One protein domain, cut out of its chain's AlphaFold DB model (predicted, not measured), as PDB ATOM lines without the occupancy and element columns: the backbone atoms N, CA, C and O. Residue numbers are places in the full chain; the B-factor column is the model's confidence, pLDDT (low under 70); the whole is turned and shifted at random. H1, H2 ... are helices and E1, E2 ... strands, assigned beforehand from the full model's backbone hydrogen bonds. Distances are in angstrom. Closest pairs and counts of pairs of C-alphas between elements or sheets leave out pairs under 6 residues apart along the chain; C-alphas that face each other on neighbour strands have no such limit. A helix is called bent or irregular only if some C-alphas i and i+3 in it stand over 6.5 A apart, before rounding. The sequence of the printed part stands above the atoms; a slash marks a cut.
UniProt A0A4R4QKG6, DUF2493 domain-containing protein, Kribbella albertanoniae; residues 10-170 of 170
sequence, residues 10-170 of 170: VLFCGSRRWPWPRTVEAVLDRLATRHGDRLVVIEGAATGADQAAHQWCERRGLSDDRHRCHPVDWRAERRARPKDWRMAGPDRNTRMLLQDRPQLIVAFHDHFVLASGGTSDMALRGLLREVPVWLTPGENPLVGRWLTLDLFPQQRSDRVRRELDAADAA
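Overview. This is residues 10 to 170 of the 170 residues of the protein "DUF2493 domain-containing protein" of Kribbella albertanoniae (UniProt A0A4R4QKG6). A twisted sheet of six strands forms the core of three layers, with H1 and H2 covering one face and H4 and H5 the other. Beyond H5, on its side away from the sheet, H6 packs crosswise on it, while H3 packs at the beginning of H4, off the sheet, and residues 79 to 84 stick out there. The printed part has 161 residues with six named helices and six named strands, in the order E1 H1 E2 H2 E3 H3 H4 E4 H5 E5 E6 H6; the class is mixed, helices and strands. The sheet runs E3 E2 E1 E4 E5 E6 and is mixed: neighbours are parallel except E5 and E6, which are antiparallel. The whole is compact, with a radius of gyration of the C-alphas of 15.2 A, and spans 41 by 36 by 29 A.

Arrangement. Start at E1, residues 10 to 14, an inner strand parallel to E4, residues 104 to 108, where N 106 and O 11 are 2.8 A apart. On its other side is E2, residues 40 to 43, parallel, with N 12 and O 42 at 2.8 A; next comes the edge strand E3, residues 67 to 69, parallel to E2, with N 68 and O 41 at 2.8 A. Beside E4 look for E5, residues 133 to 136, parallel, with N 136 and O 107 at 2.8 A. E5 and the edge strand E6, residues 145 to 147, form an antiparallel hairpin, with N 135 and O 145 at 2.8 A. H1, residues 21 to 38, lies over E4 along the strands, at a height over the sheet of 7.7 A. H2, residues 49 to 59, is on the same face, over E2 and slantwise to it at 40 degrees on the local plane. H1 touches H2 with residues 21 to 28 alone, at a steep tilt of 53 degrees, the same way; the closest C-alphas, of Pro 21 and Ala 52, are 5.2 A apart. H4, residues 85 to 100, and H5, residues 118 to 128, are on the opposite face and touch at a steep tilt of 39 degrees, their closest C-alphas, of Asn 93 and Met 122, 6.0 A apart. H3, residues 74 to 80, is not on the sheet and touches H4, closest at the C-alphas of Arg 78 and Trp 85, 5.1 A apart. H6, residues 154 to 168, touches H5 about perpendicular at 77 degrees, with the C-alphas of Leu 128 and Arg 161 closest at 6.7 A; it only just touches H4, with 3 pairs of C-alphas within 8 A, closest at Thr 94 and Leu 164, 7.1 A. Every O i to N i+4 pair is within hydrogen-bond range in H2, H3, H5 and H6, against 12 of 14 in H1 and 10 of 12 in H4.

Along the chain. Find C-alpha 10 at (18.584, -16.963, 53.086); from there E1 runs 13.3 A. H1 begins at C-alpha 21, at (24.248, -13.057, 37.693), and spans 22.9 A; it has a kink of 66 degrees near residue 32 and is irregular, with C-alphas 34 and 37 9.6 A apart. H2 spans 15.7 A, H4 22.9 A, E4 13.2 A and H5 15.3 A. H6 spans 21.1 A and ends at C-alpha 168, at (11.931, -35.574, 59.242).

Size, cuts and confidence. The two C-alphas farthest apart are those of Thr 33 and Lys 83, at 44.9 A. The printed part has no cut, and no link is long. The mean pLDDT of the printed part is 96.5, and no printed residue is under 70.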
ATOM      1  N   VAL A  10      19.276 -17.137  54.363       98.62
ATOM      2  CA  VAL A  10      18.584 -16.963  53.086       98.62
ATOM      3  C   VAL A  10      19.090 -17.999  52.096       98.62
ATOM      4  O   VAL A  10      20.285 -18.079  51.817       98.62
ATOM      5  N   LEU A  11      18.165 -18.792  51.560       98.81
ATOM      6  CA  LEU A  11      18.451 -19.805  50.553       98.81
ATOM      7  C   LEU A  11      18.247 -19.231  49.155       98.81
ATOM      8  O   LEU A  11      17.178 -18.728  48.815       98.81
ATOM      9  N   PHE A  12      19.276 -19.355  48.330       98.69
ATOM     10  CA  PHE A  12      19.295 -18.935  46.940       98.69
ATOM     11  C   PHE A  12      19.210 -20.165  46.047       98.69
ATOM     12  O   PHE A  12      19.949 -21.136  46.211       98.69
ATOM     13  N   CYS A  13      18.286 -20.131  45.094       98.38
ATOM     14  CA  CYS A  13      18.178 -21.169  44.077       98.38
ATOM     15  C   CYS A  13      17.689 -20.576  42.761       98.38
ATOM     16  O   CYS A  13      17.119 -19.484  42.723       98.38
ATOM     17  N   GLY A  14      17.854 -21.296  41.658       97.69
ATOM     18  CA  GLY A  14      17.305 -20.802  40.404       97.69
ATOM     19  C   GLY A  14      17.604 -21.634  39.177       97.69
ATOM     20  O   GLY A  14      18.011 -22.795  39.245       97.69
ATOM     21  N   SER A  15      17.348 -21.017  38.029       97.56
ATOM     22  CA  SER A  15      17.632 -21.588  36.723       97.56
ATOM     23  C   SER A  15      19.124 -21.886  36.576       97.56
ATOM     24  O   SER A  15      19.982 -21.034  36.819       97.56
ATOM     25  N   ARG A  16      19.430 -23.080  36.053       96.69
ATOM     26  CA  ARG A  16      20.801 -23.480  35.692       96.69
ATOM     27  C   ARG A  16      21.408 -22.658  34.554       96.69
ATOM     28  O   ARG A  16      22.602 -22.779  34.291       96.69
ATOM     29  N   ARG A  17      20.570 -21.880  33.866       97.56
ATOM     30  CA  ARG A  17      20.903 -21.003  32.737       97.56
ATOM     31  C   ARG A  17      20.531 -19.550  33.030       97.56
ATOM     32  O   ARG A  17      20.247 -18.804  32.103       97.56
ATOM     33  N   TRP A  18      20.451 -19.173  34.306       98.06
ATOM     34  CA  TRP A  18      20.122 -17.807  34.697       98.06
ATOM     35  C   TRP A  18      21.089 -16.804  34.037       98.06
ATOM     36  O   TRP A  18      22.293 -16.901  34.284       98.06
ATOM     37  N   PRO A  19      20.600 -15.865  33.204       97.69
ATOM     38  CA  PRO A  19      21.480 -15.041  32.376       97.69
ATOM     39  C   PRO A  19      21.964 -13.762  33.075       97.69
ATOM     40  O   PRO A  19      22.879 -13.113  32.576       97.69
ATOM     41  N   TRP A  20      21.397 -13.407  34.234       98.50
ATOM     42  CA  TRP A  20      21.685 -12.148  34.930       98.50
ATOM     43  C   TRP A  20      22.321 -12.372  36.312       98.50
ATOM     44  O   TRP A  20      21.682 -12.120  37.339       98.50
ATOM     45  N   PRO A  21      23.581 -12.836  36.403       98.25
ATOM     46  CA  PRO A  21      24.248 -13.057  37.693       98.25
ATOM     47  C   PRO A  21      24.276 -11.792  38.567       98.25
ATOM     48  O   PRO A  21      24.117 -11.877  39.782       98.25
ATOM     49  N   ARG A  22      24.351 -10.605  37.949       98.44
ATOM     50  CA  ARG A  22      24.290  -9.309  38.646       98.44
ATOM     51  C   ARG A  22      22.992  -9.089  39.420       98.44
ATOM     52  O   ARG A  22      23.014  -8.413  40.442       98.44
ATOM     53  N   THR A  23      21.879  -9.676  38.989       98.62
ATOM     54  CA  THR A  23      20.620  -9.613  39.740       98.62
ATOM     55  C   THR A  23      20.727 -10.377  41.058       98.62
ATOM     56  O   THR A  23      20.256  -9.888  42.082       98.62
ATOM     57  N   VAL A  24      21.374 -11.549  41.050       98.75
ATOM     58  CA  VAL A  24      21.619 -12.349  42.263       98.75
ATOM     59  C   VAL A  24      22.519 -11.573  43.221       98.75
ATOM     60  O   VAL A  24      22.176 -11.399  44.389       98.75
ATOM     61  N   GLU A  25      23.621 -11.031  42.698       98.62
ATOM     62  CA  GLU A  25      24.569 -10.213  43.460       98.62
ATOM     63  C   GLU A  25      23.905  -8.972  44.066       98.62
ATOM     64  O   GLU A  25      24.097  -8.700  45.243       98.62
ATOM     65  N   ALA A  26      23.062  -8.260  43.312       98.50
ATOM     66  CA  ALA A  26      22.373  -7.070  43.807       98.50
ATOM     67  C   ALA A  26      21.377  -7.384  44.937       98.50
ATOM     68  O   ALA A  26      21.200  -6.575  45.852       98.50
ATOM     69  N   VAL A  27      20.712  -8.544  44.895       98.38
ATOM     70  CA  VAL A  27      19.857  -9.000  46.003       98.38
ATOM     71  C   VAL A  27      20.708  -9.344  47.227       98.38
ATOM     72  O   VAL A  27      20.375  -8.915  48.333       98.38
ATOM     73  N   LEU A  28      21.819 -10.057  47.034       98.56
ATOM     74  CA  LEU A  28      22.766 -10.383  48.103       98.56
ATOM     75  C   LEU A  28      23.381  -9.133  48.733       98.56
ATOM     76  O   LEU A  28      23.420  -9.039  49.954       98.56
ATOM     77  N   ASP A  29      23.781  -8.141  47.938       98.44
ATOM     78  CA  ASP A  29      24.324  -6.878  48.435       98.44
ATOM     79  C   ASP A  29      23.308  -6.147  49.317       98.44
ATOM     80  O   ASP A  29      23.662  -5.690  50.400       98.44
ATOM     81  N   ARG A  30      22.026  -6.103  48.928       96.62
ATOM     82  CA  ARG A  30      20.964  -5.506  49.759       96.62
ATOM     83  C   ARG A  30      20.773  -6.244  51.079       96.62
ATOM     84  O   ARG A  30      20.610  -5.602  52.118       96.62
ATOM     85  N   LEU A  31      20.785  -7.575  51.048       96.44
ATOM     86  CA  LEU A  31      20.687  -8.394  52.256       96.44
ATOM     87  C   LEU A  31      21.918  -8.210  53.148       96.44
ATOM     88  O   LEU A  31      21.768  -8.061  54.356       96.44
ATOM     89  N   ALA A  32      23.114  -8.133  52.568       96.81
ATOM     90  CA  ALA A  32      24.356  -7.898  53.291       96.81
ATOM     91  C   ALA A  32      24.390  -6.498  53.912       96.81
ATOM     92  O   ALA A  32      24.745  -6.359  55.077       96.81
ATOM     93  N   THR A  33      23.946  -5.462  53.191       96.50
ATOM     94  CA  THR A  33      23.783  -4.110  53.746       96.50
ATOM     95  C   THR A  33      22.805  -4.101  54.917       96.50
ATOM     96  O   THR A  33      23.031  -3.397  55.897       96.50
ATOM     97  N   ARG A  34      21.719  -4.879  54.839       94.81
ATOM     98  CA  ARG A  34      20.699  -4.914  55.891       94.81
ATOM     99  C   ARG A  34      21.118  -5.718  57.122       94.81
ATOM    100  O   ARG A  34      20.812  -5.317  58.242       94.81
ATOM    101  N   HIS A  35      21.747  -6.869  56.921       95.00
ATOM    102  CA  HIS A  35      21.974  -7.859  57.977       95.00
ATOM    103  C   HIS A  35      23.435  -7.956  58.430       95.00
ATOM    104  O   HIS A  35      23.693  -8.503  59.505       95.00
ATOM    105  N   GLY A  36      24.373  -7.394  57.662       94.25
ATOM    106  CA  GLY A  36      25.800  -7.400  57.963       94.25
ATOM    107  C   GLY A  36      26.343  -8.817  58.125       94.25
ATOM    108  O   GLY A  36      26.017  -9.722  57.352       94.25
ATOM    109  N   ASP A  37      27.133  -9.018  59.178       93.81
ATOM    110  CA  ASP A  37      27.790 -10.298  59.450       93.81
ATOM    111  C   ASP A  37      26.858 -11.419  59.906       93.81
ATOM    112  O   ASP A  37      27.260 -12.576  59.927       93.81
ATOM    113  N   ARG A  38      25.589 -11.103  60.188       95.69
ATOM    114  CA  ARG A  38      24.583 -12.113  60.532       95.69
ATOM    115  C   ARG A  38      24.061 -12.875  59.317       95.69
ATOM    116  O   ARG A  38      23.452 -13.923  59.498       95.69
ATOM    117  N   LEU A  39      24.230 -12.339  58.101       97.88
ATOM    118  CA  LEU A  39      23.709 -12.964  56.885       97.88
ATOM    119  C   LEU A  39      24.383 -14.321  56.648       97.88
ATOM    120  O   LEU A  39      25.601 -14.383  56.462       97.88
ATOM    121  N   VAL A  40      23.562 -15.366  56.573       98.56
ATOM    122  CA  VAL A  40      23.954 -16.705  56.129       98.56
ATOM    123  C   VAL A  40      23.342 -16.956  54.754       98.56
ATOM    124  O   VAL A  40      22.125 -16.879  54.577       98.56
ATOM    125  N   VAL A  41      24.189 -17.262  53.778       98.75
ATOM    126  CA  VAL A  41      23.821 -17.566  52.393       98.75
ATOM    127  C   VAL A  41      23.849 -19.077  52.197       98.75
ATOM    128  O   VAL A  41      24.877 -19.709  52.423       98.75
ATOM    129  N   ILE A  42      22.729 -19.657  51.770       98.88
ATOM    130  CA  ILE A  42      22.591 -21.097  51.507       98.88
ATOM    131  C   ILE A  42      22.374 -21.305  50.006       98.88
ATOM    132  O   ILE A  42      21.492 -20.675  49.425       98.88
ATOM    133  N   GLU A  43      23.144 -22.182  49.365       98.62
ATOM    134  CA  GLU A  43      23.038 -22.447  47.925       98.62
ATOM    135  C   GLU A  43      23.437 -23.885  47.548       98.62
ATOM    136  O   GLU A  43      23.964 -24.651  48.356       98.62
ATOM    137  N   GLY A  44      23.095 -24.290  46.324       97.69
ATOM    138  CA  GLY A  44      23.106 -25.681  45.876       97.69
ATOM    139  C   GLY A  44      24.240 -26.127  44.959       97.69
ATOM    140  O   GLY A  44      24.106 -27.178  44.321       97.69
ATOM    141  N   ALA A  45      25.269 -25.302  44.799       96.69
ATOM    142  CA  ALA A  45      26.424 -25.444  43.915       96.69
ATOM    143  C   ALA A  45      26.073 -25.830  42.465       96.69
ATOM    144  O   ALA A  45      26.801 -26.569  41.796       96.69
ATOM    145  N   ALA A  46      24.916 -25.386  41.972       96.56
ATOM    146  CA  ALA A  46      24.523 -25.572  40.580       96.56
ATOM    147  C   ALA A  46      25.055 -24.431  39.696       96.56
ATOM    148  O   ALA A  46      25.413 -23.360  40.172       96.56
ATOM    149  N   THR A  47      25.075 -24.628  38.377       97.81
ATOM    150  CA  THR A  47      25.356 -23.530  37.435       97.81
ATOM    151  C   THR A  47      24.249 -22.470  37.472       97.81
ATOM    152  O   THR A  47      23.140 -22.742  37.933       97.81
ATOM    153  N   GLY A  48      24.512 -21.279  36.929       98.38
ATOM    154  CA  GLY A  48      23.510 -20.215  36.831       98.38
ATOM    155  C   GLY A  48      23.320 -19.472  38.152       98.38
ATOM    156  O   GLY A  48      24.269 -18.881  38.661       98.38
ATOM    157  N   ALA A  49      22.099 -19.467  38.691       98.44
ATOM    158  CA  ALA A  49      21.766 -18.661  39.869       98.44
ATOM    159  C   ALA A  49      22.570 -19.051  41.122       98.44
ATOM    160  O   ALA A  49      23.150 -18.177  41.762       98.44
ATOM    161  N   ASP A  50      22.644 -20.349  41.440       98.56
ATOM    162  CA  ASP A  50      23.412 -20.867  42.579       98.56
ATOM    163  C   ASP A  50      24.902 -20.483  42.440       98.56
ATOM    164  O   ASP A  50      25.494 -19.942  43.368       98.56
ATOM    165  N   GLN A  51      25.483 -20.640  41.243       98.62
ATOM    166  CA  GLN A  51      26.862 -20.232  40.948       98.62
ATOM    167  C   GLN A  51      27.099 -18.731  41.165       98.62
ATOM    168  O   GLN A  51      28.150 -18.355  41.679       98.62
ATOM    169  N   ALA A  52      26.156 -17.865  40.789       98.75
ATOM    170  CA  ALA A  52      26.291 -16.429  41.026       98.75
ATOM    171  C   ALA A  52      26.302 -16.100  42.531       98.75
ATOM    172  O   ALA A  52      27.102 -15.275  42.974       98.75
ATOM    173  N   ALA A  53      25.462 -16.778  43.324       98.75
ATOM    174  CA  ALA A  53      25.467 -16.642  44.780       98.75
ATOM    175  C   ALA A  53      26.775 -17.160  45.397       98.75
ATOM    176  O   ALA A  53      27.374 -16.485  46.234       98.75
ATOM    177  N   HIS A  54      27.254 -18.314  44.928       98.62
ATOM    178  CA  HIS A  54      28.521 -18.907  45.344       98.62
ATOM    179  C   HIS A  54      29.700 -17.953  45.104       98.62
ATOM    180  O   HIS A  54      30.418 -17.599  46.033       98.62
ATOM    181  N   GLN A  55      29.840 -17.440  43.878       98.69
ATOM    182  CA  GLN A  55      30.906 -16.500  43.515       98.69
ATOM    183  C   GLN A  55      30.845 -15.196  44.319       98.69
ATOM    184  O   GLN A  55      31.879 -14.600  44.620       98.69
ATOM    185  N   TRP A  56      29.643 -14.721  44.658       98.75
ATOM    186  CA  TRP A  56      29.492 -13.558  45.529       98.75
ATOM    187  C   TRP A  56      30.048 -13.829  46.933       98.75
ATOM    188  O   TRP A  56      30.749 -12.970  47.470       98.75
ATOM    189  N   CYS A  57      29.797 -15.019  47.489       98.56
ATOM    190  CA  CYS A  57      30.317 -15.421  48.798       98.56
ATOM    191  C   CYS A  57      31.845 -15.554  48.780       98.56
ATOM    192  O   CYS A  57      32.512 -14.969  49.633       98.56
ATOM    193  N   GLU A  58      32.401 -16.230  47.768       98.19
ATOM    194  CA  GLU A  58      33.852 -16.415  47.617       98.19
ATOM    195  C   GLU A  58      34.593 -15.078  47.496       98.19
ATOM    196  O   GLU A  58      35.568 -14.837  48.205       98.19
ATOM    197  N   ARG A  59      34.104 -14.154  46.654       98.25
ATOM    198  CA  ARG A  59      34.729 -12.826  46.483       98.25
ATOM    199  C   ARG A  59      34.741 -11.990  47.759       98.25
ATOM    200  O   ARG A  59      35.554 -11.076  47.872       98.25
ATOM    201  N   ARG A  60      33.823 -12.258  48.687       97.50
ATOM    202  CA  ARG A  60      33.735 -11.574  49.982       97.50
ATOM    203  C   ARG A  60      34.394 -12.355  51.119       97.50
ATOM    204  O   ARG A  60      34.397 -11.856  52.238       97.50
ATOM    205  N   GLY A  61      34.953 -13.536  50.842       97.38
ATOM    206  CA  GLY A  61      35.627 -14.364  51.839       97.38
ATOM    207  C   GLY A  61      34.709 -14.796  52.981       97.38
ATOM    208  O   GLY A  61      35.137 -14.788  54.133       97.38
ATOM    209  N   LEU A  62      33.441 -15.110  52.685       97.38
ATOM    210  CA  LEU A  62      32.530 -15.640  53.702       97.38
ATOM    211  C   LEU A  62      33.050 -16.989  54.210       97.38
ATOM    212  O   LEU A  62      33.489 -17.830  53.434       97.38
ATOM    213  N   SER A  63      32.976 -17.181  55.522       96.44
ATOM    214  CA  SER A  63      33.321 -18.425  56.206       96.44
ATOM    215  C   SER A  63      32.231 -19.497  56.058       96.44
ATOM    216  O   SER A  63      31.086 -19.186  55.722       96.44
ATOM    217  N   ASP A  64      32.557 -20.754  56.367       93.50
ATOM    218  CA  ASP A  64      31.660 -21.922  56.233       93.50
ATOM    219  C   ASP A  64      30.375 -21.851  57.087       93.50
ATOM    220  O   ASP A  64      29.379 -22.535  56.818       93.50
ATOM    221  N   ASP A  65      30.366 -21.043  58.148       94.81
ATOM    222  CA  ASP A  65      29.174 -20.765  58.957       94.81
ATOM    223  C   ASP A  65      28.233 -19.754  58.281       94.81
ATOM    224  O   ASP A  65      27.022 -19.779  58.522       94.81
ATOM    225  N   ARG A  66      28.766 -18.920  57.379       97.44
ATOM    226  CA  ARG A  66      28.042 -17.872  56.648       97.44
ATOM    227  C   ARG A  66      27.750 -18.224  55.194       97.44
ATOM    228  O   ARG A  66      26.828 -17.652  54.619       97.44
ATOM    229  N   HIS A  67      28.483 -19.160  54.602       98.44
ATOM    230  CA  HIS A  67      28.247 -19.680  53.257       98.44
ATOM    231  C   HIS A  67      28.039 -21.196  53.310       98.44
ATOM    232  O   HIS A  67      28.968 -21.983  53.453       98.44
ATOM    233  N   ARG A  68      26.777 -21.614  53.193       98.44
ATOM    234  CA  ARG A  68      26.343 -23.014  53.237       98.44
ATOM    235  C   ARG A  68      26.161 -23.534  51.811       98.44
ATOM    236  O   ARG A  68      25.100 -23.369  51.210       98.44
ATOM    237  N   CYS A  69      27.214 -24.136  51.270       97.81
ATOM    238  CA  CYS A  69      27.246 -24.709  49.924       97.81
ATOM    239  C   CYS A  69      26.900 -26.208  49.945       97.81
ATOM    240  O   CYS A  69      27.494 -26.976  50.702       97.81
ATOM    241  N   HIS A  70      25.966 -26.646  49.090       97.81
ATOM    242  CA  HIS A  70      25.501 -28.043  49.025       97.81
ATOM    243  C   HIS A  70      25.689 -28.670  47.640       97.81
ATOM    244  O   HIS A  70      24.720 -28.814  46.882       97.81
ATOM    245  N   PRO A  71      26.920 -29.079  47.291       96.88
ATOM    246  CA  PRO A  71      27.192 -29.725  46.019       96.88
ATOM    247  C   PRO A  71      26.634 -31.149  45.955       96.88
ATOM    248  O   PRO A  71      26.488 -31.850  46.956       96.88
ATOM    249  N   VAL A  72      26.365 -31.601  44.729       96.25
ATOM    250  CA  VAL A  72      26.011 -32.992  44.422       96.25
ATOM    251  C   VAL A  72      27.080 -33.575  43.507       96.25
ATOM    252  O   VAL A  72      27.275 -33.083  42.392       96.25
ATOM    253  N   ASP A  73      27.731 -34.659  43.934       95.75
ATOM    254  CA  ASP A  73      28.602 -35.443  43.055       95.75
ATOM    255  C   ASP A  73      27.753 -36.318  42.122       95.75
ATOM    256  O   ASP A  73      27.479 -37.494  42.368       95.75
ATOM    257  N   TRP A  74      27.339 -35.733  41.000       94.44
ATOM    258  CA  TRP A  74      26.518 -36.413  39.999       94.44
ATOM    259  C   TRP A  74      27.153 -37.694  39.445       94.44
ATOM    260  O   TRP A  74      26.427 -38.588  39.001       94.44
ATOM    261  N   ARG A  75      28.488 -37.798  39.433       96.44
ATOM    262  CA  ARG A  75      29.189 -38.987  38.937       96.44
ATOM    263  C   ARG A  75      29.096 -40.113  39.957       96.44
ATOM    264  O   ARG A  75      28.779 -41.241  39.573       96.44
ATOM    265  N   ALA A  76      29.336 -39.815  41.232       96.19
ATOM    266  CA  ALA A  76      29.156 -40.778  42.310       96.19
ATOM    267  C   ALA A  76      27.701 -41.254  42.395       96.19
ATOM    268  O   ALA A  76      27.466 -42.459  42.459       96.19
ATOM    269  N   GLU A  77      26.735 -40.341  42.283       97.38
ATOM    270  CA  GLU A  77      25.304 -40.656  42.344       97.38
ATOM    271  C   GLU A  77      24.857 -41.590  41.214       97.38
ATOM    272  O   GLU A  77      24.171 -42.587  41.445       97.38
ATOM    273  N   ARG A  78      25.315 -41.332  39.983       96.75
ATOM    274  CA  ARG A  78      25.056 -42.213  38.830       96.75
ATOM    275  C   ARG A  78      25.636 -43.612  39.007       96.75
ATOM    276  O   ARG A  78      25.057 -44.563  38.490       96.75
ATOM    277  N   ARG A  79      26.764 -43.740  39.710       96.88
ATOM    278  CA  ARG A  79      27.391 -45.033  40.007       96.88
ATOM    279  C   ARG A  79      26.668 -45.771  41.135       96.88
ATOM    280  O   ARG A  79      26.461 -46.971  41.016       96.88
ATOM    281  N   ALA A  80      26.302 -45.069  42.207       96.75
ATOM    282  CA  ALA A  80      25.701 -45.666  43.398       96.75
ATOM    283  C   ALA A  80      24.235 -46.075  43.180       96.75
ATOM    284  O   ALA A  80      23.822 -47.151  43.603       96.75
ATOM    285  N   ARG A  81      23.456 -45.237  42.486       95.88
ATOM    286  CA  ARG A  81      22.022 -45.450  42.232       95.88
ATOM    287  C   ARG A  81      21.665 -45.138  40.776       95.88
ATOM    288  O   ARG A  81      20.976 -44.159  40.496       95.88
ATOM    289  N   PRO A  82      22.089 -45.965  39.804       94.44
ATOM    290  CA  PRO A  82      21.945 -45.666  38.376       94.44
ATOM    291  C   PRO A  82      20.497 -45.466  37.901       94.44
ATOM    292  O   PRO A  82      20.278 -44.772  36.908       94.44
ATOM    293  N   LYS A  83      19.506 -46.034  38.601       96.69
ATOM    294  CA  LYS A  83      18.079 -45.845  38.290       96.69
ATOM    295  C   LYS A  83      17.528 -44.522  38.838       96.69
ATOM    296  O   LYS A  83      16.785 -43.842  38.135       96.69
ATOM    297  N   ASP A  84      18.006 -44.100  40.011       94.50
ATOM    298  CA  ASP A  84      17.404 -43.014  40.798       94.50
ATOM    299  C   ASP A  84      18.352 -41.833  41.057       94.50
ATOM    300  O   ASP A  84      18.039 -40.939  41.834       94.50
ATOM    301  N   TRP A  85      19.504 -41.766  40.384       95.81
ATOM    302  CA  TRP A  85      20.518 -40.717  40.592       95.81
ATOM    303  C   TRP A  85      19.980 -39.288  40.454       95.81
ATOM    304  O   TRP A  85      20.541 -38.351  41.017       95.81
ATOM    305  N   ARG A  86      18.891 -39.095  39.700       93.94
ATOM    306  CA  ARG A  86      18.240 -37.786  39.532       93.94
ATOM    307  C   ARG A  86      17.596 -37.282  40.823       93.94
ATOM    308  O   ARG A  86      17.446 -36.070  40.963       93.94
ATOM    309  N   MET A  87      17.277 -38.181  41.753       93.81
ATOM    310  CA  MET A  87      16.749 -37.844  43.075       93.81
ATOM    311  C   MET A  87      17.780 -37.135  43.953       93.81
ATOM    312  O   MET A  87      17.389 -36.393  44.842       93.81
ATOM    313  N   ALA A  88      19.075 -37.210  43.626       95.00
ATOM    314  CA  ALA A  88      20.115 -36.484  44.353       95.00
ATOM    315  C   ALA A  88      19.890 -34.961  44.410       95.00
ATOM    316  O   ALA A  88      20.271 -34.316  45.380       95.00
ATOM    317  N   GLY A  89      19.244 -34.378  43.392       94.31
ATOM    318  CA  GLY A  89      18.852 -32.965  43.407       94.31
ATOM    319  C   GLY A  89      17.761 -32.669  44.447       94.31
ATOM    320  O   GLY A  89      18.006 -31.871  45.350       94.31
ATOM    321  N   PRO A  90      16.572 -33.294  44.344       94.00
ATOM    322  CA  PRO A  90      15.524 -33.208  45.366       94.00
ATOM    323  C   PRO A  90      15.980 -33.569  46.792       94.00
ATOM    324  O   PRO A  90      15.601 -32.888  47.746       94.00
ATOM    325  N   ASP A  91      16.836 -34.578  46.953       95.12
ATOM    326  CA  ASP A  91      17.393 -34.954  48.260       95.12
ATOM    327  C   ASP A  91      18.259 -33.822  48.824       95.12
ATOM    328  O   ASP A  91      18.126 -33.440  49.987       95.12
ATOM    329  N   ARG A  92      19.109 -33.223  47.979       96.81
ATOM    330  CA  ARG A  92      19.906 -32.045  48.337       96.81
ATOM    331  C   ARG A  92      19.023 -30.852  48.690       96.81
ATOM    332  O   ARG A  92      19.312 -30.161  49.660       96.81
ATOM    333  N   ASN A  93      17.946 -30.610  47.941       97.12
ATOM    334  CA  ASN A  93      16.985 -29.546  48.247       97.12
ATOM    335  C   ASN A  93      16.384 -29.722  49.648       97.12
ATOM    336  O   ASN A  93      16.348 -28.775  50.429       97.12
ATOM    337  N   THR A  94      15.955 -30.943  49.968       96.56
ATOM    338  CA  THR A  94      15.428 -31.295  51.293       96.56
ATOM    339  C   THR A  94      16.480 -31.082  52.374       96.56
ATOM    340  O   THR A  94      16.194 -30.452  53.386       96.56
ATOM    341  N   ARG A  95      17.723 -31.513  52.131       96.38
ATOM    342  CA  ARG A  95      18.834 -31.320  53.068       96.38
ATOM    343  C   ARG A  95      19.078 -29.845  53.389       96.38
ATOM    344  O   ARG A  95      19.128 -29.498  54.562       96.38
ATOM    345  N   MET A  96      19.175 -28.991  52.369       97.44
ATOM    346  CA  MET A  96      19.351 -27.543  52.552       97.44
ATOM    347  C   MET A  96      18.222 -26.937  53.392       97.44
ATOM    348  O   MET A  96      18.471 -26.111  54.263       97.44
ATOM    349  N   LEU A  97      16.975 -27.355  53.153       97.44
ATOM    350  CA  LEU A  97      15.819 -26.840  53.882       97.44
ATOM    351  C   LEU A  97      15.817 -27.286  55.351       97.44
ATOM    352  O   LEU A  97      15.658 -26.455  56.241       97.44
ATOM    353  N   LEU A  98      16.000 -28.582  55.610       95.56
ATOM    354  CA  LEU A  98      15.854 -29.147  56.954       95.56
ATOM    355  C   LEU A  98      17.075 -28.881  57.843       95.56
ATOM    356  O   LEU A  98      16.922 -28.576  59.026       95.56
ATOM    357  N   GLN A  99      18.284 -28.976  57.282       95.19
ATOM    358  CA  GLN A  99      19.518 -28.807  58.051       95.19
ATOM    359  C   GLN A  99      19.861 -27.337  58.269       95.19
ATOM    360  O   GLN A  99      20.232 -26.965  59.380       95.19
ATOM    361  N   ASP A 100      19.724 -26.491  57.241       96.69
ATOM    362  CA  ASP A 100      20.090 -25.080  57.371       96.69
ATOM    363  C   ASP A 100      18.924 -24.163  57.722       96.69
ATOM    364  O   ASP A 100      19.194 -23.003  58.011       96.69
ATOM    365  N   ARG A 101      17.672 -24.640  57.730       96.38
ATOM    366  CA  ARG A 101      16.490 -23.903  58.222       96.38
ATOM    367  C   ARG A 101      16.436 -22.445  57.728       96.38
ATOM    368  O   ARG A 101      16.494 -21.516  58.537       96.38
ATOM    369  N   PRO A 102      16.391 -22.214  56.405       97.88
ATOM    370  CA  PRO A 102      16.295 -20.864  55.868       97.88
ATOM    371  C   PRO A 102      15.009 -20.178  56.341       97.88
ATOM    372  O   PRO A 102      13.955 -20.803  56.409       97.88
ATOM    373  N   GLN A 103      15.086 -18.873  56.592       97.94
ATOM    374  CA  GLN A 103      13.928 -18.031  56.912       97.94
ATOM    375  C   GLN A 103      13.364 -17.306  55.678       97.94
ATOM    376  O   GLN A 103      12.307 -16.682  55.734       97.94
ATOM    377  N   LEU A 104      14.072 -17.376  54.548       98.25
ATOM    378  CA  LEU A 104      13.648 -16.840  53.257       98.25
ATOM    379  C   LEU A 104      14.269 -17.666  52.129       98.25
ATOM    380  O   LEU A 104      15.456 -17.991  52.174       98.25
ATOM    381  N   ILE A 105      13.490 -17.935  51.083       98.69
ATOM    382  CA  ILE A 105      14.004 -18.441  49.807       98.69
ATOM    383  C   ILE A 105      13.892 -17.345  48.751       98.69
ATOM    384  O   ILE A 105      12.819 -16.775  48.544       98.69
ATOM    385  N   VAL A 106      14.982 -17.098  48.028       98.62
ATOM    386  CA  VAL A 106      14.993 -16.256  46.830       98.62
ATOM    387  C   VAL A 106      15.245 -17.141  45.610       98.62
ATOM    388  O   VAL A 106      16.327 -17.703  45.431       98.62
ATOM    389  N   ALA A 107      14.222 -17.273  44.772       98.56
ATOM    390  CA  ALA A 107      14.243 -18.059  43.549       98.56
ATOM    391  C   ALA A 107      14.499 -17.160  42.329       98.56
ATOM    392  O   ALA A 107      13.752 -16.215  42.092       98.56
ATOM    393  N   PHE A 108      15.505 -17.475  41.514       98.62
ATOM    394  CA  PHE A 108      15.833 -16.740  40.283       98.62
ATOM    395  C   PHE A 108      15.465 -17.571  39.063       98.62
ATOM    396  O   PHE A 108      16.122 -18.572  38.758       98.62
ATOM    397  N   HIS A 109      14.386 -17.210  38.375       98.06
ATOM    398  CA  HIS A 109      13.915 -18.011  37.253       98.06
ATOM    399  C   HIS A 109      13.041 -17.208  36.289       98.06
ATOM    400  O   HIS A 109      11.969 -16.738  36.650       98.06
ATOM    401  N   ASP A 110      13.477 -17.130  35.038       96.12
ATOM    402  CA  ASP A 110      12.880 -16.324  33.969       96.12
ATOM    403  C   ASP A 110      11.669 -16.998  33.318       96.12
ATOM    404  O   ASP A 110      10.685 -16.353  32.976       96.12
ATOM    405  N   HIS A 111      11.696 -18.328  33.258       94.00
ATOM    406  CA  HIS A 111      10.599 -19.157  32.757       94.00
ATOM    407  C   HIS A 111      10.061 -20.083  33.857       94.00
ATOM    408  O   HIS A 111      10.140 -21.307  33.745       94.00
ATOM    409  N   PHE A 112       9.631 -19.518  34.991       95.75
ATOM    410  CA  PHE A 112       9.244 -20.316  36.160       95.75
ATOM    411  C   PHE A 112       7.957 -21.117  35.910       95.75
ATOM    412  O   PHE A 112       6.896 -20.544  35.666       95.75
ATOM    413  N   VAL A 113       8.038 -22.447  36.031       93.88
ATOM    414  CA  VAL A 113       6.903 -23.364  35.850       93.88
ATOM    415  C   VAL A 113       6.493 -23.972  37.194       93.88
ATOM    416  O   VAL A 113       7.290 -24.602  37.884       93.88
ATOM    417  N   LEU A 114       5.220 -23.835  37.567       91.38
ATOM    418  CA  LEU A 114       4.685 -24.277  38.868       91.38
ATOM    419  C   LEU A 114       4.590 -25.798  39.039       91.38
ATOM    420  O   LEU A 114       4.436 -26.282  40.156       91.38
ATOM    421  N   ALA A 115       4.673 -26.570  37.959       89.19
ATOM    422  CA  ALA A 115       4.471 -28.020  37.986       89.19
ATOM    423  C   ALA A 115       5.769 -28.836  37.852       89.19
ATOM    424  O   ALA A 115       5.744 -30.049  38.054       89.19
ATOM    425  N   SER A 116       6.900 -28.211  37.509       91.38
ATOM    426  CA  SER A 116       8.127 -28.935  37.165       91.38
ATOM    427  C   SER A 116       9.401 -28.126  37.420       91.38
ATOM    428  O   SER A 116       9.375 -26.909  37.574       91.38
ATOM    429  N   GLY A 117      10.538 -28.825  37.458       93.50
ATOM    430  CA  GLY A 117      11.863 -28.221  37.618       93.50
ATOM    431  C   GLY A 117      12.322 -28.082  39.073       93.50
ATOM    432  O   GLY A 117      11.521 -28.023  40.006       93.50
ATOM    433  N   GLY A 118      13.645 -28.034  39.260       95.06
ATOM    434  CA  GLY A 118      14.281 -28.033  40.584       95.06
ATOM    435  C   GLY A 118      13.997 -26.778  41.414       95.06
ATOM    436  O   GLY A 118      13.794 -26.884  42.617       95.06
ATOM    437  N   THR A 119      13.914 -25.603  40.785       97.12
ATOM    438  CA  THR A 119      13.575 -24.347  41.480       97.12
ATOM    439  C   THR A 119      12.132 -24.356  41.978       97.12
ATOM    440  O   THR A 119      11.854 -23.933  43.092       97.12
ATOM    441  N   SER A 120      11.215 -24.888  41.168       97.75
ATOM    442  CA  SER A 120       9.808 -25.057  41.536       97.75
ATOM    443  C   SER A 120       9.633 -26.070  42.669       97.75
ATOM    444  O   SER A 120       8.803 -25.878  43.547       97.75
ATOM    445  N   ASP A 121      10.426 -27.149  42.662       97.38
ATOM    446  CA  ASP A 121      10.494 -28.116  43.766       97.38
ATOM    447  C   ASP A 121      10.992 -27.472  45.068       97.38
ATOM    448  O   ASP A 121      10.312 -27.589  46.082       97.38
ATOM    449  N   MET A 122      12.098 -26.723  45.028       98.00
ATOM    450  CA  MET A 122      12.600 -25.988  46.196       98.00
ATOM    451  C   MET A 122      11.562 -24.998  46.744       98.00
ATOM    452  O   MET A 122      11.286 -24.996  47.940       98.00
ATOM    453  N   ALA A 123      10.949 -24.192  45.871       98.44
ATOM    454  CA  ALA A 123       9.915 -23.238  46.264       98.44
ATOM    455  C   ALA A 123       8.733 -23.926  46.966       98.44
ATOM    456  O   ALA A 123       8.305 -23.483  48.028       98.44
ATOM    457  N   LEU A 124       8.238 -25.033  46.404       98.44
ATOM    458  CA  LEU A 124       7.145 -25.796  47.002       98.44
ATOM    459  C   LEU A 124       7.533 -26.378  48.369       98.44
ATOM    460  O   LEU A 124       6.752 -26.278  49.310       98.44
ATOM    461  N   ARG A 125       8.736 -26.954  48.497       98.19
ATOM    462  CA  ARG A 125       9.228 -27.485  49.780       98.19
ATOM    463  C   ARG A 125       9.316 -26.393  50.846       98.19
ATOM    464  O   ARG A 125       8.861 -26.616  51.962       98.19
ATOM    465  N   GLY A 126       9.839 -25.221  50.487       98.19
ATOM    466  CA  GLY A 126       9.904 -24.065  51.382       98.19
ATOM    467  C   GLY A 126       8.529 -23.631  51.874       98.19
ATOM    468  O   GLY A 126       8.310 -23.565  53.078       98.19
ATOM    469  N   LEU A 127       7.575 -23.440  50.958       98.38
ATOM    470  CA  LEU A 127       6.205 -23.050  51.311       98.38
ATOM    471  C   LEU A 127       5.504 -24.084  52.203       98.38
ATOM    472  O   LEU A 127       4.771 -23.707  53.111       98.38
ATOM    473  N   LEU A 128       5.738 -25.382  51.979       97.94
ATOM    474  CA  LEU A 128       5.205 -26.457  52.828       97.94
ATOM    475  C   LEU A 128       5.806 -26.480  54.242       97.94
ATOM    476  O   LEU A 128       5.205 -27.068  55.138       97.94
ATOM    477  N   ARG A 129       6.966 -25.849  54.439       96.56
ATOM    478  CA  ARG A 129       7.610 -25.628  55.743       96.56
ATOM    479  C   ARG A 129       7.495 -24.170  56.201       96.56
ATOM    480  O   ARG A 129       8.299 -23.721  57.005       96.56
ATOM    481  N   GLU A 130       6.513 -23.442  55.666       96.56
ATOM    482  CA  GLU A 130       6.193 -22.057  56.042       96.56
ATOM    483  C   GLU A 130       7.343 -21.058  55.818       96.56
ATOM    484  O   GLU A 130       7.329 -19.944  56.338       96.56
ATOM    485  N   VAL A 131       8.320 -21.416  54.981       97.56
ATOM    486  CA  VAL A 131       9.391 -20.514  54.563       97.56
ATOM    487  C   VAL A 131       8.886 -19.667  53.391       97.56
ATOM    488  O   VAL A 131       8.531 -20.222  52.343       97.56
ATOM    489  N   PRO A 132       8.855 -18.329  53.513       97.81
ATOM    490  CA  PRO A 132       8.394 -17.464  52.439       97.81
ATOM    491  C   PRO A 132       9.341 -17.522  51.238       97.81
ATOM    492  O   PRO A 132      10.564 -17.611  51.376       97.81
ATOM    493  N   VAL A 133       8.764 -17.441  50.037       98.44
ATOM    494  CA  VAL A 133       9.502 -17.579  48.775       98.44
ATOM    495  C   VAL A 133       9.285 -16.364  47.886       98.44
ATOM    496  O   VAL A 133       8.165 -16.098  47.447       98.44
ATOM    497  N   TRP A 134      10.369 -15.657  47.571       98.12
ATOM    498  CA  TRP A 134      10.385 -14.569  46.597       98.12
ATOM    499  C   TRP A 134      10.906 -15.065  45.249       98.12
ATOM    500  O   TRP A 134      12.025 -15.566  45.158       98.12
ATOM    501  N   LEU A 135      10.115 -14.908  44.187       98.50
ATOM    502  CA  LEU A 135      10.525 -15.198  42.815       98.50
ATOM    503  C   LEU A 135      10.986 -13.919  42.112       98.50
ATOM    504  O   LEU A 135      10.188 -13.007  41.894       98.50
ATOM    505  N   THR A 136      12.240 -13.915  41.671       98.38
ATOM    506  CA  THR A 136      12.851 -12.901  40.807       98.38
ATOM    507  C   THR A 136      12.865 -13.411  39.356       98.38
ATOM    508  O   THR A 136      13.579 -14.376  39.061       98.38
ATOM    509  N   PRO A 137      12.089 -12.809  38.430       97.69
ATOM    510  CA  PRO A 137      11.896 -13.340  37.083       97.69
ATOM    511  C   PRO A 137      12.826 -12.742  36.022       97.69
ATOM    512  O   PRO A 137      12.818 -13.200  34.888       97.69
ATOM    513  N   GLY A 138      13.603 -11.704  36.333       97.56
ATOM    514  CA  GLY A 138      14.401 -11.029  35.311       97.56
ATOM    515  C   GLY A 138      15.596 -10.262  35.847       97.56
ATOM    516  O   GLY A 138      15.951 -10.376  37.016       97.56
ATOM    517  N   GLU A 139      16.179  -9.448  34.971       97.75
ATOM    518  CA  GLU A 139      17.360  -8.627  35.246       97.75
ATOM    519  C   GLU A 139      17.160  -7.627  36.393       97.75
ATOM    520  O   GLU A 139      18.077  -7.381  37.176       97.75
ATOM    521  N   ASN A 140      15.959  -7.057  36.521       97.12
ATOM    522  CA  ASN A 140      15.678  -6.036  37.521       97.12
ATOM    523  C   ASN A 140      15.475  -6.663  38.921       97.12
ATOM    524  O   ASN A 140      14.440  -7.290  39.153       97.12
ATOM    525  N   PRO A 141      16.376  -6.427  39.900       92.81
ATOM    526  CA  PRO A 141      16.294  -7.021  41.238       92.81
ATOM    527  C   PRO A 141      15.182  -6.422  42.116       92.81
ATOM    528  O   PRO A 141      15.042  -6.796  43.279       92.81
ATOM    529  N   LEU A 142      14.440  -5.426  41.625       93.25
ATOM    530  CA  LEU A 142      13.255  -4.865  42.289       93.25
ATOM    531  C   LEU A 142      11.951  -5.495  41.796       93.25
ATOM    532  O   LEU A 142      10.906  -5.281  42.403       93.25
ATOM    533  N   VAL A 143      12.004  -6.249  40.699       96.00
ATOM    534  CA  VAL A 143      10.838  -6.912  40.122       96.00
ATOM    535  C   VAL A 143      10.804  -8.346  40.623       96.00
ATOM    536  O   VAL A 143      11.779  -9.085  40.523       96.00
ATOM    537  N   GLY A 144       9.656  -8.747  41.149       96.44
ATOM    538  CA  GLY A 144       9.421 -10.106  41.597       96.44
ATOM    539  C   GLY A 144       8.059 -10.250  42.243       96.44
ATOM    540  O   GLY A 144       7.251  -9.317  42.239       96.44
ATOM    541  N   ARG A 145       7.788 -11.441  42.765       97.50
ATOM    542  CA  ARG A 145       6.546 -11.730  43.479       97.50
ATOM    543  C   ARG A 145       6.765 -12.768  44.564       97.50
ATOM    544  O   ARG A 145       7.570 -13.683  44.398       97.50
ATOM    545  N   TRP A 146       5.982 -12.664  45.628       98.00
ATOM    546  CA  TRP A 146       5.827 -13.750  46.585       98.00
ATOM    547  C   TRP A 146       5.085 -14.909  45.925       98.00
ATOM    548  O   TRP A 146       4.093 -14.697  45.222       98.00
ATOM    549  N   LEU A 147       5.586 -16.125  46.118       98.06
ATOM    550  CA  LEU A 147       4.857 -17.335  45.767       98.06
ATOM    551  C   LEU A 147       4.001 -17.767  46.952       98.06
ATOM    552  O   LEU A 147       4.382 -17.588  48.107       98.06
ATOM    553  N   THR A 148       2.861 -18.367  46.646       97.44
ATOM    554  CA  THR A 148       1.918 -18.890  47.630       97.44
ATOM    555  C   THR A 148       1.577 -20.336  47.287       97.44
ATOM    556  O   THR A 148       1.710 -20.769  46.137       97.44
ATOM    557  N   LEU A 149       1.211 -21.121  48.301       96.44
ATOM    558  CA  LEU A 149       1.031 -22.569  48.159       96.44
ATOM    559  C   LEU A 149      -0.129 -22.931  47.215       96.44
ATOM    560  O   LEU A 149      -0.051 -23.944  46.524       96.44
ATOM    561  N   ASP A 150      -1.158 -22.086  47.131       96.12
ATOM    562  CA  ASP A 150      -2.330 -22.241  46.259       96.12
ATOM    563  C   ASP A 150      -1.997 -22.178  44.759       96.12
ATOM    564  O   ASP A 150      -2.759 -22.681  43.937       96.12
ATOM    565  N   LEU A 151      -0.829 -21.639  44.389       95.75
ATOM    566  CA  LEU A 151      -0.356 -21.658  43.003       95.75
ATOM    567  C   LEU A 151       0.083 -23.060  42.549       95.75
ATOM    568  O   LEU A 151       0.207 -23.311  41.349       95.75
ATOM    569  N   PHE A 152       0.377 -23.971  43.478       97.12
ATOM    570  CA  PHE A 152       0.922 -25.289  43.161       97.12
ATOM    571  C   PHE A 152      -0.185 -26.352  43.069       97.12
ATOM    572  O   PHE A 152      -1.098 -26.365  43.894       97.12
ATOM    573  N   PRO A 153      -0.104 -27.304  42.115       96.19
ATOM    574  CA  PRO A 153      -1.101 -28.367  42.004       96.19
ATOM    575  C   PRO A 153      -1.203 -29.213  43.281       96.19
ATOM    576  O   PRO A 153      -0.200 -29.773  43.729       96.19
ATOM    577  N   GLN A 154      -2.420 -29.392  43.808       95.62
ATOM    578  CA  GLN A 154      -2.679 -30.092  45.076       95.62
ATOM    579  C   GLN A 154      -2.007 -31.471  45.157       95.62
ATOM    580  O   GLN A 154      -1.285 -31.762  46.107       95.62
ATOM    581  N   GLN A 155      -2.155 -32.296  44.114       95.56
ATOM    582  CA  GLN A 155      -1.552 -33.634  44.060       95.56
ATOM    583  C   GLN A 155      -0.020 -33.597  44.209       95.56
ATOM    584  O   GLN A 155       0.577 -34.487  44.822       95.56
ATOM    585  N   ARG A 156       0.629 -32.567  43.650       95.12
ATOM    586  CA  ARG A 156       2.076 -32.369  43.770       95.12
ATOM    587  C   ARG A 156       2.436 -31.941  45.189       95.12
ATOM    588  O   ARG A 156       3.368 -32.510  45.752       95.12
ATOM    589  N   SER A 157       1.695 -30.992  45.756       97.12
ATOM    590  CA  SER A 157       1.875 -30.524  47.133       97.12
ATOM    591  C   SER A 157       1.758 -31.673  48.136       97.12
ATOM    592  O   SER A 157       2.626 -31.827  48.988       97.12
ATOM    593  N   ASP A 158       0.765 -32.552  47.981       97.19
ATOM    594  CA  ASP A 158       0.572 -33.701  48.874       97.19
ATOM    595  C   ASP A 158       1.697 -34.734  48.759       97.19
ATOM    596  O   ASP A 158       2.102 -35.328  49.759       97.19
ATOM    597  N   ARG A 159       2.229 -34.951  47.549       96.00
ATOM    598  CA  ARG A 159       3.389 -35.830  47.353       96.00
ATOM    599  C   ARG A 159       4.629 -35.264  48.038       96.00
ATOM    600  O   ARG A 159       5.266 -35.984  48.796       96.00
ATOM    601  N   VAL A 160       4.944 -33.991  47.795       96.12
ATOM    602  CA  VAL A 160       6.132 -33.345  48.373       96.12
ATOM    603  C   VAL A 160       6.021 -33.250  49.895       96.12
ATOM    604  O   VAL A 160       7.014 -33.465  50.579       96.12
ATOM    605  N   ARG A 161       4.820 -33.022  50.443       96.94
ATOM    606  CA  ARG A 161       4.589 -33.058  51.894       96.94
ATOM    607  C   ARG A 161       4.966 -34.417  52.489       96.94
ATOM    608  O   ARG A 161       5.766 -34.457  53.411       96.94
ATOM    609  N   ARG A 162       4.494 -35.523  51.896       96.81
ATOM    610  CA  ARG A 162       4.868 -36.880  52.341       96.81
ATOM    611  C   ARG A 162       6.373 -37.138  52.268       96.81
ATOM    612  O   ARG A 162       6.910 -37.798  53.147       96.81
ATOM    613  N   GLU A 163       7.043 -36.641  51.228       94.81
ATOM    614  CA  GLU A 163       8.502 -36.756  51.105       94.81
ATOM    615  C   GLU A 163       9.230 -36.002  52.228       94.81
ATOM    616  O   GLU A 163      10.197 -36.523  52.778       94.81
ATOM    617  N   LEU A 164       8.770 -34.799  52.582       95.25
ATOM    618  CA  LEU A 164       9.347 -34.015  53.676       95.25
ATOM    619  C   LEU A 164       9.081 -34.655  55.044       95.25
ATOM    620  O   LEU A 164       9.994 -34.738  55.855       95.25
ATOM    621  N   ASP A 165       7.868 -35.151  55.288       94.69
ATOM    622  CA  ASP A 165       7.522 -35.803  56.557       94.69
ATOM    623  C   ASP A 165       8.302 -37.112  56.752       94.69
ATOM    624  O   ASP A 165       8.736 -37.424  57.858       94.69
ATOM    625  N   ALA A 166       8.545 -37.858  55.669       93.50
ATOM    626  CA  ALA A 166       9.413 -39.031  55.705       93.50
ATOM    627  C   ALA A 166      10.880 -38.665  55.993       93.50
ATOM    628  O   ALA A 166      11.569 -39.429  56.662       93.50
ATOM    629  N   ALA A 167      11.352 -37.515  55.502       91.25
ATOM    630  CA  ALA A 167      12.710 -37.040  55.753       91.25
ATOM    631  C   ALA A 167      12.911 -36.533  57.191       91.25
ATOM    632  O   ALA A 167      14.006 -36.681  57.717       91.25
ATOM    633  N   ASP A 168      11.877 -35.975  57.826       87.38
ATOM    634  CA  ASP A 168      11.931 -35.574  59.242       87.38
ATOM    635  C   ASP A 168      11.911 -36.773  60.205       87.38
ATOM    636  O   ASP A 168      12.359 -36.661  61.344       87.38
ATOM    637  N   ALA A 169      11.374 -37.914  59.766       85.31
ATOM    638  CA  ALA A 169      11.289 -39.136  60.563       85.31
ATOM    639  C   ALA A 169      12.549 -40.026  60.491       85.31
ATOM    640  O   ALA A 169      12.596 -41.047  61.181       85.31
ATOM    641  N   ALA A 170      13.521 -39.678  59.641       75.06
ATOM    642  CA  ALA A 170      14.739 -40.446  59.370       75.06
ATOM    643  C   ALA A 170      15.957 -39.877  60.110       75.06
ATOM    644  O   ALA A 170      16.776 -40.700  60.581       75.06
TER     645      ALA A 170